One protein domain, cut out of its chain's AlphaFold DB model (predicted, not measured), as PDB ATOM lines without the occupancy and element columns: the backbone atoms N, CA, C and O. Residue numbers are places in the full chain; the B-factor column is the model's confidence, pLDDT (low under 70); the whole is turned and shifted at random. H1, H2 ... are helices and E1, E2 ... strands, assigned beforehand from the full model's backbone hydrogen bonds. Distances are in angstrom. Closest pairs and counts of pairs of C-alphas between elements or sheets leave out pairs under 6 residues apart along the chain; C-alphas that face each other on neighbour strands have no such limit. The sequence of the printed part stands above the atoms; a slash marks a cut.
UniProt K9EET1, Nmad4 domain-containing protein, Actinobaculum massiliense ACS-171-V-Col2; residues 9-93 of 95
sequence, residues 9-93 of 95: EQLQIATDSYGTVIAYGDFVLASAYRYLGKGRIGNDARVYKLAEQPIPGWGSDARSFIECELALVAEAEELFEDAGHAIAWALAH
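Overview. This is residues 9 to 93 of the 95 residues of the protein "Nmad4 domain-containing protein" of Actinobaculum massiliense ACS-171-V-Col2 (UniProt K9EET1). What shape does the backbone make? A strongly twisted sheet of four strands, E1 - E2 - E5 - E6, has the slanting helix H2 over one face and the short helix H1 over the other. At one end E2 and E5 are prolonged by the small hairpin E3 and E4, and at the other the long loop of residues 51 to 69 joins E5 to E6; these two ends make the length. What are its parts and size? The printed part has 85 residues, with two named helices and six named strands in the order H1 E1 E2 E3 E4 E5 E6 H2, both sheets antiparallel and the class mixed, helices and strands. It is only just compact, close to loose, with a radius of gyration of the C-alphas of 14.1 A and spans of 48 by 24 by 17 A.

Along the chain. Where are the strands? In the larger sheet E1 is residues 20 to 24, 12.5 A long, E2 27 to 31, 13.3 A, E5 46 to 50, 13.4 A, and E6 70 to 75, 13.3 A. The smaller sheet has E3, residues 33 to 35, and E4, residues 41 to 43. Where are the helices? H1 is residues 9 to 14, 8.6 A long, with C-alpha 9 at (19.360, -30.888, -0.756). H2 is residues 83 to 92, 14.4 A long, with C-alpha 92 at (-3.612, -33.322, -0.854).

Arrangement. How are the strands paired? E1 and E2 form a hairpin, with N 22 and O 29 2.8 A apart; E2 and E5 are antiparallel, with N 28 and O 48 at 2.8 A; and E5 and E6 form a hairpin, with N 49 and O 71 at 2.8 A, each within hydrogen-bond range. How does the smaller sheet join on? E2 runs on into E3 at 51 degrees and E4 runs on into E5 at 33 degrees; E3 and E4 are a hairpin, with N 34 and O 42 at 2.8 A, within hydrogen-bond range. How do the helices stand? H2 is on the larger sheet at a height of 7.9 A, over E2 and E5, only just slantwise at 30.2 degrees to E2 on the local plane; its closest C-alphas to E2 are those of Ala 83 and Ser 31, 5.9 A. H1 is on the opposite face at a height over the sheet of 8.9 A; it lies over E2 and runs along the strands, at 5 degrees to E2 on the local plane, and its closest C-alphas to E1 are those of Gln 12 and Val 21, 6.0 A. In H1 and H2 every O i to N i+4 pair is within hydrogen-bond range.

Size, cuts and confidence. How far does it reach? The two C-alphas farthest apart are those of Lys 38 and Gly 59, 48.5 A. Is it continuous and confident? The printed part has no cut, and E5 to E6 is its long link, of 19 residues. The mean pLDDT of the printed part is 95.5, and no printed residue is under 70.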
ATOM      1  N   GLU A   9      18.267 -31.845  -0.548       96.69
ATOM      2  CA  GLU A   9      19.360 -30.888  -0.756       96.69
ATOM      3  C   GLU A   9      19.465 -30.476  -2.228       96.69
ATOM      4  O   GLU A   9      19.486 -29.291  -2.554       96.69
ATOM      5  N   GLN A  10      19.461 -31.450  -3.141       96.75
ATOM      6  CA  GLN A  10      19.511 -31.164  -4.573       96.75
ATOM      7  C   GLN A  10      18.275 -30.410  -5.053       96.75
ATOM      8  O   GLN A  10      18.395 -29.502  -5.876       96.75
ATOM      9  N   LEU A  11      17.092 -30.769  -4.542       97.12
ATOM     10  CA  LEU A  11      15.865 -30.044  -4.848       97.12
ATOM     11  C   LEU A  11      15.977 -28.586  -4.393       97.12
ATOM     12  O   LEU A  11      15.635 -27.699  -5.167       97.12
ATOM     13  N   GLN A  12      16.498 -28.322  -3.194       96.50
ATOM     14  CA  GLN A  12      16.701 -26.963  -2.685       96.50
ATOM     15  C   GLN A  12      17.726 -26.178  -3.508       96.50
ATOM     16  O   GLN A  12      17.463 -25.029  -3.841       96.50
ATOM     17  N   ILE A  13      18.845 -26.796  -3.899       95.12
ATOM     18  CA  ILE A  13      19.855 -26.166  -4.770       95.12
ATOM     19  C   ILE A  13      19.260 -25.793  -6.135       95.12
ATOM     20  O   ILE A  13      19.591 -24.749  -6.692       95.12
ATOM     21  N   ALA A  14      18.397 -26.647  -6.687       92.56
ATOM     22  CA  ALA A  14      17.773 -26.430  -7.990       92.56
ATOM     23  C   ALA A  14      16.561 -25.482  -7.950       92.56
ATOM     24  O   ALA A  14      16.054 -25.109  -9.010       92.56
ATOM     25  N   THR A  15      16.069 -25.128  -6.761       94.81
ATOM     26  CA  THR A  15      14.860 -24.316  -6.591       94.81
ATOM     27  C   THR A  15      15.228 -22.841  -6.490       94.81
ATOM     28  O   THR A  15      16.035 -22.442  -5.654       94.81
ATOM     29  N   ASP A  16      14.636 -22.021  -7.356       90.81
ATOM     30  CA  ASP A  16      14.804 -20.570  -7.331       90.81
ATOM     31  C   ASP A  16      13.875 -19.891  -6.305       90.81
ATOM     32  O   ASP A  16      13.153 -20.540  -5.547       90.81
ATOM     33  N   SER A  17      13.869 -18.557  -6.288       92.94
ATOM     34  CA  SER A  17      13.052 -17.764  -5.364       92.94
ATOM     35  C   SER A  17      11.536 -17.877  -5.574       92.94
ATOM     36  O   SER A  17      10.788 -17.379  -4.737       92.94
ATOM     37  N   TYR A  18      11.075 -18.464  -6.684       95.12
ATOM     38  CA  TYR A  18       9.652 -18.646  -6.989       95.12
ATOM     39  C   TYR A  18       9.144 -20.045  -6.633       95.12
ATOM     40  O   TYR A  18       7.940 -20.284  -6.697       95.12
ATOM     41  N   GLY A  19      10.030 -20.976  -6.283       97.06
ATOM     42  CA  GLY A  19       9.668 -22.316  -5.841       97.06
ATOM     43  C   GLY A  19       9.713 -22.495  -4.324       97.06
ATOM     44  O   GLY A  19       9.897 -21.556  -3.554       97.06
ATOM     45  N   THR A  20       9.527 -23.735  -3.884       97.88
ATOM     46  CA  THR A  20       9.665 -24.119  -2.478       97.88
ATOM     47  C   THR A  20       9.939 -25.613  -2.341       97.88
ATOM     48  O   THR A  20       9.492 -26.410  -3.163       97.88
ATOM     49  N   VAL A  21      10.678 -26.001  -1.302       98.38
ATOM     50  CA  VAL A  21      10.953 -27.403  -0.960       98.38
ATOM     51  C   VAL A  21      10.775 -27.568   0.544       98.38
ATOM     52  O   VAL A  21      11.484 -26.935   1.328       98.38
ATOM     53  N   ILE A  22       9.828 -28.410   0.950       97.44
ATOM     54  CA  ILE A  22       9.373 -28.548   2.337       97.44
ATOM     55  C   ILE A  22       9.436 -30.019   2.748       97.44
ATOM     56  O   ILE A  22       8.898 -30.883   2.059       97.44
ATOM     57  N   ALA A  23      10.065 -30.305   3.891       96.94
ATOM     58  CA  ALA A  23       9.959 -31.612   4.535       96.94
ATOM     59  C   ALA A  23       8.593 -31.743   5.232       96.94
ATOM     60  O   ALA A  23       8.187 -30.847   5.975       96.94
ATOM     61  N   TYR A  24       7.895 -32.857   5.012       96.31
ATOM     62  CA  TYR A  24       6.561 -33.126   5.549       96.31
ATOM     63  C   TYR A  24       6.416 -34.607   5.930       96.31
ATOM     64  O   TYR A  24       6.062 -35.447   5.106       96.31
ATOM     65  N   GLY A  25       6.718 -34.949   7.187       92.38
ATOM     66  CA  GLY A  25       6.771 -36.349   7.627       92.38
ATOM     67  C   GLY A  25       7.815 -37.142   6.832       92.38
ATOM     68  O   GLY A  25       8.955 -36.703   6.712       92.38
ATOM     69  N   ASP A  26       7.404 -38.270   6.244       91.94
ATOM     70  CA  ASP A  26       8.244 -39.087   5.349       91.94
ATOM     71  C   ASP A  26       8.305 -38.549   3.906       91.94
ATOM     72  O   ASP A  26       8.885 -39.190   3.022       91.94
ATOM     73  N   PHE A  27       7.683 -37.395   3.649       97.25
ATOM     74  CA  PHE A  27       7.590 -36.787   2.331       97.25
ATOM     75  C   PHE A  27       8.445 -35.526   2.196       97.25
ATOM     76  O   PHE A  27       8.764 -34.830   3.161       97.25
ATOM     77  N   VAL A  28       8.762 -35.199   0.946       98.31
ATOM     78  CA  VAL A  28       9.285 -33.900   0.528       98.31
ATOM     79  C   VAL A  28       8.347 -33.338  -0.527       98.31
ATOM     80  O   VAL A  28       8.124 -33.956  -1.567       98.31
ATOM     81  N   LEU A  29       7.790 -32.166  -0.246       98.62
ATOM     82  CA  LEU A  29       6.922 -31.433  -1.159       98.62
ATOM     83  C   LEU A  29       7.775 -30.403  -1.878       98.62
ATOM     84  O   LEU A  29       8.474 -29.627  -1.227       98.62
ATOM     85  N   ALA A  30       7.745 -30.405  -3.202       98.38
ATOM     86  CA  ALA A  30       8.580 -29.529  -4.000       98.38
ATOM     87  C   ALA A  30       7.770 -28.824  -5.080       98.38
ATOM     88  O   ALA A  30       6.905 -29.411  -5.727       98.38
ATOM     89  N   SER A  31       8.117 -27.566  -5.296       98.44
ATOM     90  CA  SER A  31       7.640 -26.744  -6.389       98.44
ATOM     91  C   SER A  31       8.801 -25.943  -6.956       98.44
ATOM     92  O   SER A  31       9.597 -25.383  -6.207       98.44
ATOM     93  N   ALA A  32       8.896 -25.873  -8.275       97.00
ATOM     94  CA  ALA A  32       9.805 -25.000  -9.003       97.00
ATOM     95  C   ALA A  32       9.036 -24.248 -10.088       97.00
ATOM     96  O   ALA A  32       8.104 -24.790 -10.686       97.00
ATOM     97  N   TYR A  33       9.447 -23.017 -10.378       95.81
ATOM     98  CA  TYR A  33       8.871 -22.255 -11.476       95.81
ATOM     99  C   TYR A  33       9.347 -22.822 -12.820       95.81
ATOM    100  O   TYR A  33      10.543 -22.997 -13.062       95.81
ATOM    101  N   ARG A  34       8.407 -23.164 -13.701       93.44
ATOM    102  CA  ARG A  34       8.660 -23.827 -14.982       93.44
ATOM    103  C   ARG A  34       8.155 -22.993 -16.143       93.44
ATOM    104  O   ARG A  34       7.086 -22.393 -16.093       93.44
ATOM    105  N   TYR A  35       8.904 -23.062 -17.239       91.31
ATOM    106  CA  TYR A  35       8.471 -22.618 -18.557       91.31
ATOM    107  C   TYR A  35       8.395 -23.831 -19.487       91.31
ATOM    108  O   TYR A  35       9.415 -24.325 -19.962       91.31
ATOM    109  N   LEU A  36       7.181 -24.323 -19.744       86.69
ATOM    110  CA  LEU A  36       6.935 -25.507 -20.581       86.69
ATOM    111  C   LEU A  36       6.676 -25.150 -22.059       86.69
ATOM    112  O   LEU A  36       6.316 -26.010 -22.864       86.69
ATOM    113  N   GLY A  37       6.856 -23.878 -22.432       86.56
ATOM    114  CA  GLY A  37       6.592 -23.364 -23.776       86.56
ATOM    115  C   GLY A  37       5.108 -23.092 -24.051       86.56
ATOM    116  O   GLY A  37       4.226 -23.421 -23.262       86.56
ATOM    117  N   LYS A  38       4.818 -22.440 -25.188       85.81
ATOM    118  CA  LYS A  38       3.451 -22.060 -25.618       85.81
ATOM    119  C   LYS A  38       2.651 -21.274 -24.560       85.81
ATOM    120  O   LYS A  38       1.442 -21.432 -24.455       85.81
ATOM    121  N   GLY A  39       3.334 -20.447 -23.766       85.62
ATOM    122  CA  GLY A  39       2.708 -19.656 -22.701       85.62
ATOM    123  C   GLY A  39       2.365 -20.441 -21.430       85.62
ATOM    124  O   GLY A  39       1.810 -19.857 -20.508       85.62
ATOM    125  N   ARG A  40       2.711 -21.734 -21.344       88.00
ATOM    126  CA  ARG A  40       2.575 -22.520 -20.113       88.00
ATOM    127  C   ARG A  40       3.725 -22.186 -19.173       88.00
ATOM    128  O   ARG A  40       4.832 -22.710 -19.323       88.00
ATOM    129  N   ILE A  41       3.447 -21.282 -18.249       94.62
ATOM    130  CA  ILE A  41       4.377 -20.815 -17.233       94.62
ATOM    131  C   ILE A  41       3.695 -20.874 -15.869       94.62
ATOM    132  O   ILE A  41       2.503 -20.591 -15.774       94.62
ATOM    133  N   GLY A  42       4.431 -21.279 -14.842       96.69
ATOM    134  CA  GLY A  42       3.893 -21.444 -13.498       96.69
ATOM    135  C   GLY A  42       4.692 -22.447 -12.683       96.69
ATOM    136  O   GLY A  42       5.695 -22.995 -13.141       96.69
ATOM    137  N   ASN A  43       4.241 -22.689 -11.467       98.00
ATOM    138  CA  ASN A  43       4.864 -23.586 -10.513       98.00
ATOM    139  C   ASN A  43       4.480 -25.046 -10.780       98.00
ATOM    140  O   ASN A  43       3.297 -25.356 -10.894       98.00
ATOM    141  N   ASP A  44       5.467 -25.944 -10.851       97.56
ATOM    142  CA  ASP A  44       5.202 -27.386 -10.766       97.56
ATOM    143  C   ASP A  44       4.828 -27.789  -9.334       97.56
ATOM    144  O   ASP A  44       5.080 -27.041  -8.387       97.56
ATOM    145  N   ALA A  45       4.224 -28.963  -9.168       98.31
ATOM    146  CA  ALA A  45       3.975 -29.551  -7.860       98.31
ATOM    147  C   ALA A  45       4.385 -31.020  -7.878       98.31
ATOM    148  O   ALA A  45       3.909 -31.801  -8.703       98.31
ATOM    149  N   ARG A  46       5.296 -31.389  -6.980       98.44
ATOM    150  CA  ARG A  46       5.886 -32.726  -6.888       98.44
ATOM    151  C   ARG A  46       5.871 -33.195  -5.441       98.44
ATOM    152  O   ARG A  46       6.217 -32.443  -4.531       98.44
ATOM    153  N   VAL A  47       5.501 -34.454  -5.243       98.62
ATOM    154  CA  VAL A  47       5.535 -35.146  -3.956       98.62
ATOM    155  C   VAL A  47       6.555 -36.262  -4.059       98.62
ATOM    156  O   VAL A  47       6.468 -37.136  -4.926       98.62
ATOM    157  N   TYR A  48       7.512 -36.244  -3.146       98.31
ATOM    158  CA  TYR A  48       8.507 -37.287  -2.998       98.31
ATOM    159  C   TYR A  48       8.336 -37.992  -1.661       98.31
ATOM    160  O   TYR A  48       7.941 -37.359  -0.689       98.31
ATOM    161  N   LYS A  49       8.693 -39.273  -1.594       97.19
ATOM    162  CA  LYS A  49       8.789 -40.053  -0.357       97.19
ATOM    163  C   LYS A  49      10.224 -40.517  -0.140       97.19
ATOM    164  O   LYS A  49      10.926 -40.798  -1.113       97.19
ATOM    165  N   LEU A  50      10.651 -40.630   1.116       95.31
ATOM    166  CA  LEU A  50      11.923 -41.268   1.454       95.31
ATOM    167  C   LEU A  50      11.992 -42.687   0.868       95.31
ATOM    168  O   LEU A  50      11.192 -43.557   1.213       95.31
ATOM    169  N   ALA A  51      12.968 -42.919  -0.007       94.75
ATOM    170  CA  ALA A  51      13.304 -44.242  -0.530       94.75
ATOM    171  C   ALA A  51      14.306 -44.981   0.374       94.75
ATOM    172  O   ALA A  51      14.488 -46.191   0.258       94.75
ATOM    173  N   GLU A  52      14.924 -44.266   1.313       93.56
ATOM    174  CA  GLU A  52      15.810 -44.821   2.329       93.56
ATOM    175  C   GLU A  52      15.645 -44.089   3.663       93.56
ATOM    176  O   GLU A  52      15.237 -42.929   3.711       93.56
ATOM    177  N   GLN A  53      15.982 -44.774   4.754       93.12
ATOM    178  CA  GLN A  53      15.890 -44.204   6.095       93.12
ATOM    179  C   GLN A  53      17.151 -43.391   6.442       93.12
ATOM    180  O   GLN A  53      18.263 -43.791   6.059       93.12
ATOM    181  N   PRO A  54      17.009 -42.270   7.174       94.38
ATOM    182  CA  PRO A  54      18.146 -41.529   7.699       94.38
ATOM    183  C   PRO A  54      18.929 -42.374   8.708       94.38
ATOM    184  O   PRO A  54      18.364 -43.189   9.439       94.38
ATOM    185  N   ILE A  55      20.243 -42.161   8.752       96.75
ATOM    186  CA  ILE A  55      21.139 -42.814   9.711       96.75
ATOM    187  C   ILE A  55      21.518 -41.756  10.752       96.75
ATOM    188  O   ILE A  55      22.255 -40.823  10.417       96.75
ATOM    189  N   PRO A  56      20.994 -41.837  11.991       94.38
ATOM    190  CA  PRO A  56      21.224 -40.811  12.997       94.38
ATOM    191  C   PRO A  56      22.682 -40.814  13.462       94.38
ATOM    192  O   PRO A  56      23.316 -41.864  13.552       94.38
ATOM    193  N   GLY A  57      23.190 -39.642  13.835       93.69
ATOM    194  CA  GLY A  57      24.527 -39.487  14.401       93.69
ATOM    195  C   GLY A  57      25.353 -38.433  13.677       93.69
ATOM    196  O   GLY A  57      24.815 -37.541  13.028       93.69
ATOM    197  N   TRP A  58      26.671 -38.547  13.823       91.06
ATOM    198  CA  TRP A  58      27.672 -37.658  13.237       91.06
ATOM    199  C   TRP A  58      28.825 -38.499  12.678       91.06
ATOM    200  O   TRP A  58      29.129 -39.557  13.228       91.06
ATOM    201  N   GLY A  59      29.498 -38.014  11.633       92.62
ATOM    202  CA  GLY A  59      30.618 -38.712  10.988       92.62
ATOM    203  C   GLY A  59      30.259 -39.264   9.607       92.62
ATOM    204  O   GLY A  59      29.185 -38.983   9.086       92.62
ATOM    205  N   SER A  60      31.170 -40.035   9.009       91.56
ATOM    206  CA  SER A  60      31.053 -40.526   7.625       91.56
ATOM    207  C   SER A  60      29.889 -41.485   7.381       91.56
ATOM    208  O   SER A  60      29.462 -41.637   6.241       91.56
ATOM    209  N   ASP A  61      29.403 -42.128   8.440       92.81
ATOM    210  CA  ASP A  61      28.376 -43.169   8.352       92.81
ATOM    211  C   ASP A  61      26.976 -42.624   8.683       92.81
ATOM    212  O   ASP A  61      25.983 -43.334   8.536       92.81
ATOM    213  N   ALA A  62      26.887 -41.368   9.137       96.19
ATOM    214  CA  ALA A  62      25.624 -40.685   9.379       96.19
ATOM    215  C   ALA A  62      25.048 -40.142   8.066       96.19
ATOM    216  O   ALA A  62      25.781 -39.778   7.148       96.19
ATOM    217  N   ARG A  63      23.719 -40.067   7.990       95.00
ATOM    218  CA  ARG A  63      23.008 -39.521   6.834       95.00
ATOM    219  C   ARG A  63      21.748 -38.820   7.293       95.00
ATOM    220  O   ARG A  63      20.819 -39.459   7.796       95.00
ATOM    221  N   SER A  64      21.712 -37.511   7.096       94.12
ATOM    222  CA  SER A  64      20.569 -36.687   7.466       94.12
ATOM    223  C   SER A  64      19.403 -36.901   6.501       94.12
ATOM    224  O   SER A  64      19.588 -37.316   5.357       94.12
ATOM    225  N   PHE A  65      18.187 -36.564   6.938       95.19
ATOM    226  CA  PHE A  65      16.979 -36.626   6.102       95.19
ATOM    227  C   PHE A  65      17.177 -35.945   4.740       95.19
ATOM    228  O   PHE A  65      16.825 -36.496   3.703       95.19
ATOM    229  N   ILE A  66      17.792 -34.758   4.741       95.19
ATOM    230  CA  ILE A  66      17.982 -33.937   3.542       95.19
ATOM    231  C   ILE A  66      18.874 -34.609   2.479       95.19
ATOM    232  O   ILE A  66      18.738 -34.331   1.287       95.19
ATOM    233  N   GLU A  67      19.741 -35.526   2.908       94.75
ATOM    234  CA  GLU A  67      20.675 -36.280   2.072       94.75
ATOM    235  C   GLU A  67      20.096 -37.628   1.629       94.75
ATOM    236  O   GLU A  67      20.738 -38.331   0.847       94.75
ATOM    237  N   CYS A  68      18.925 -38.027   2.134       95.56
ATOM    238  CA  CYS A  68      18.307 -39.312   1.819       95.56
ATOM    239  C   CYS A  68      17.730 -39.341   0.398       95.56
ATOM    240  O   CYS A  68      17.353 -38.315  -0.169       95.56
ATOM    241  N   GLU A  69      17.687 -40.537  -0.191       96.69
ATOM    242  CA  GLU A  69      17.095 -40.760  -1.511       96.69
ATOM    243  C   GLU A  69      15.601 -40.484  -1.467       96.69
ATOM    244  O   GLU A  69      14.897 -40.927  -0.557       96.69
ATOM    245  N   LEU A  70      15.126 -39.786  -2.489       97.44
ATOM    246  CA  LEU A  70      13.731 -39.465  -2.690       97.44
ATOM    247  C   LEU A  70      13.187 -40.209  -3.910       97.44
ATOM    248  O   LEU A  70      13.713 -40.083  -5.015       97.44
ATOM    249  N   ALA A  71      12.082 -40.926  -3.719       97.06
ATOM    250  CA  ALA A  71      11.271 -41.473  -4.800       97.06
ATOM    251  C   ALA A  71      10.132 -40.504  -5.129       97.06
ATOM    252  O   ALA A  71       9.403 -40.086  -4.231       97.06
ATOM    253  N   LEU A  72       9.959 -40.152  -6.406       97.56
ATOM    254  CA  LEU A  72       8.800 -39.379  -6.859       97.56
ATOM    255  C   LEU A  72       7.545 -40.256  -6.765       97.56
ATOM    256  O   LEU A  72       7.519 -41.344  -7.339       97.56
ATOM    257  N   VAL A  73       6.520 -39.788  -6.054       97.62
ATOM    258  CA  VAL A  73       5.262 -40.533  -5.856       97.62
ATOM    259  C   VAL A  73       4.049 -39.844  -6.474       97.62
ATOM    260  O   VAL A  73       3.093 -40.524  -6.832       97.62
ATOM    261  N   ALA A  74       4.096 -38.523  -6.651       98.12
ATOM    262  CA  ALA A  74       3.084 -37.779  -7.394       98.12
ATOM    263  C   ALA A  74       3.689 -36.529  -8.044       98.12
ATOM    264  O   ALA A  74       4.577 -35.889  -7.478       98.12
ATOM    265  N   GLU A  75       3.182 -36.166  -9.217       98.06
ATOM    266  CA  GLU A  75       3.513 -34.932  -9.928       98.06
ATOM    267  C   GLU A  75       2.253 -34.415 -10.625       98.06
ATOM    268  O   GLU A  75       1.507 -35.196 -11.218       98.06
ATOM    269  N   ALA A  76       1.988 -33.116 -10.510       97.25
ATOM    270  CA  ALA A  76       0.851 -32.491 -11.167       97.25
ATOM    271  C   ALA A  76       1.108 -32.339 -12.674       97.25
ATOM    272  O   ALA A  76       2.184 -31.918 -13.093       97.25
ATOM    273  N   GLU A  77       0.100 -32.626 -13.503       94.50
ATOM    274  CA  GLU A  77       0.177 -32.393 -14.958       94.50
ATOM    275  C   GLU A  77       0.034 -30.902 -15.329       94.50
ATOM    276  O   GLU A  77       0.469 -30.443 -16.397       94.50
ATOM    277  N   GLU A  78      -0.608 -30.144 -14.440       94.62
ATOM    278  CA  GLU A  78      -0.858 -28.713 -14.551       94.62
ATOM    279  C   GLU A  78       0.191 -27.881 -13.804       94.62
ATOM    280  O   GLU A  78       0.932 -28.379 -12.960       94.62
ATOM    281  N   LEU A  79       0.268 -26.596 -14.158       97.31
ATOM    282  CA  LEU A  79       1.099 -25.623 -13.454       97.31
ATOM    283  C   LEU A  79       0.204 -24.712 -12.620       97.31
ATOM    284  O   LEU A  79      -0.901 -24.371 -13.044       97.31
ATOM    285  N   PHE A  80       0.721 -24.274 -11.481       97.62
ATOM    286  CA  PHE A  80       0.036 -23.389 -10.550       97.62
ATOM    287  C   PHE A  80       0.527 -21.948 -10.690       97.62
ATOM    288  O   PHE A  80       1.630 -21.699 -11.178       97.62
ATOM    289  N   GLU A  81      -0.294 -20.991 -10.259       96.44
ATOM    290  CA  GLU A  81       0.056 -19.567 -10.331       96.44
ATOM    291  C   GLU A  81       1.207 -19.182  -9.395       96.44
ATOM    292  O   GLU A  81       1.981 -18.279  -9.714       96.44
ATOM    293  N   ASP A  82       1.345 -19.895  -8.276       96.75
ATOM    294  CA  ASP A  82       2.406 -19.702  -7.298       96.75
ATOM    295  C   ASP A  82       2.763 -21.010  -6.570       96.75
ATOM    296  O   ASP A  82       2.082 -22.040  -6.672       96.75
ATOM    297  N   ALA A  83       3.858 -20.966  -5.809       97.38
ATOM    298  CA  ALA A  83       4.322 -22.094  -5.011       97.38
ATOM    299  C   ALA A  83       3.345 -22.492  -3.891       97.38
ATOM    300  O   ALA A  83       3.334 -23.648  -3.481       97.38
ATOM    301  N   GLY A  84       2.521 -21.570  -3.384       97.88
ATOM    302  CA  GLY A  84       1.548 -21.859  -2.330       97.88
ATOM    303  C   GLY A  84       0.445 -22.793  -2.822       97.88
ATOM    304  O   GLY A  84       0.169 -23.811  -2.187       97.88
ATOM    305  N   HIS A  85      -0.124 -22.501  -3.990       98.38
ATOM    306  CA  HIS A  85      -1.115 -23.342  -4.657       98.38
ATOM    307  C   HIS A  85      -0.534 -24.700  -5.063       98.38
ATOM    308  O   HIS A  85      -1.173 -25.731  -4.844       98.38
ATOM    309  N   ALA A  86       0.705 -24.721  -5.564       98.38
ATOM    310  CA  ALA A  86       1.412 -25.967  -5.853       98.38
ATOM    311  C   ALA A  86       1.588 -26.843  -4.600       98.38
ATOM    312  O   ALA A  86       1.346 -28.050  -4.637       98.38
ATOM    313  N   ILE A  87       1.961 -26.252  -3.461       98.25
ATOM    314  CA  ILE A  87       2.097 -26.996  -2.203       98.25
ATOM    315  C   ILE A  87       0.748 -27.426  -1.631       98.25
ATOM    316  O   ILE A  87       0.657 -28.526  -1.090       98.25
ATOM    317  N   ALA A  88      -0.308 -26.626  -1.783       98.25
ATOM    318  CA  ALA A  88      -1.657 -27.041  -1.405       98.25
ATOM    319  C   ALA A  88      -2.092 -28.301  -2.173       98.25
ATOM    320  O   ALA A  88      -2.617 -29.237  -1.567       98.25
ATOM    321  N   TRP A  89      -1.799 -28.368  -3.478       98.44
ATOM    322  CA  TRP A  89      -1.988 -29.587  -4.266       98.44
ATOM    323  C   TRP A  89      -1.125 -30.736  -3.735       98.44
ATOM    324  O   TRP A  89      -1.645 -31.823  -3.490       98.44
ATOM    325  N   ALA A  90       0.168 -30.497  -3.488       98.31
ATOM    326  CA  ALA A  90       1.097 -31.526  -3.020       98.31
ATOM    327  C   ALA A  90       0.644 -32.150  -1.689       98.31
ATOM    328  O   ALA A  90       0.641 -33.370  -1.554       98.31
ATOM    329  N   LEU A  91       0.180 -31.331  -0.737       97.69
ATOM    330  CA  LEU A  91      -0.366 -31.783   0.545       97.69
ATOM    331  C   LEU A  91      -1.552 -32.741   0.367       97.69
ATOM    332  O   LEU A  91      -1.602 -33.774   1.029       97.69
ATOM    333  N   ALA A  92      -2.468 -32.453  -0.561       97.44
ATOM    334  CA  ALA A  92      -3.612 -33.322  -0.854       97.44
ATOM    335  C   ALA A  92      -3.223 -34.686  -1.471       97.44
ATOM    336  O   ALA A  92      -4.064 -35.581  -1.553       97.44
ATOM    337  N   HIS A  93      -1.959 -34.855  -1.878       97.00
ATOM    338  CA  HIS A  93      -1.421 -36.061  -2.516       97.00
ATOM    339  C   HIS A  93      -0.370 -36.781  -1.646       97.00
ATOM    340  O   HIS A  93       0.418 -37.577  -2.152       97.00
TER     341      HIS A  93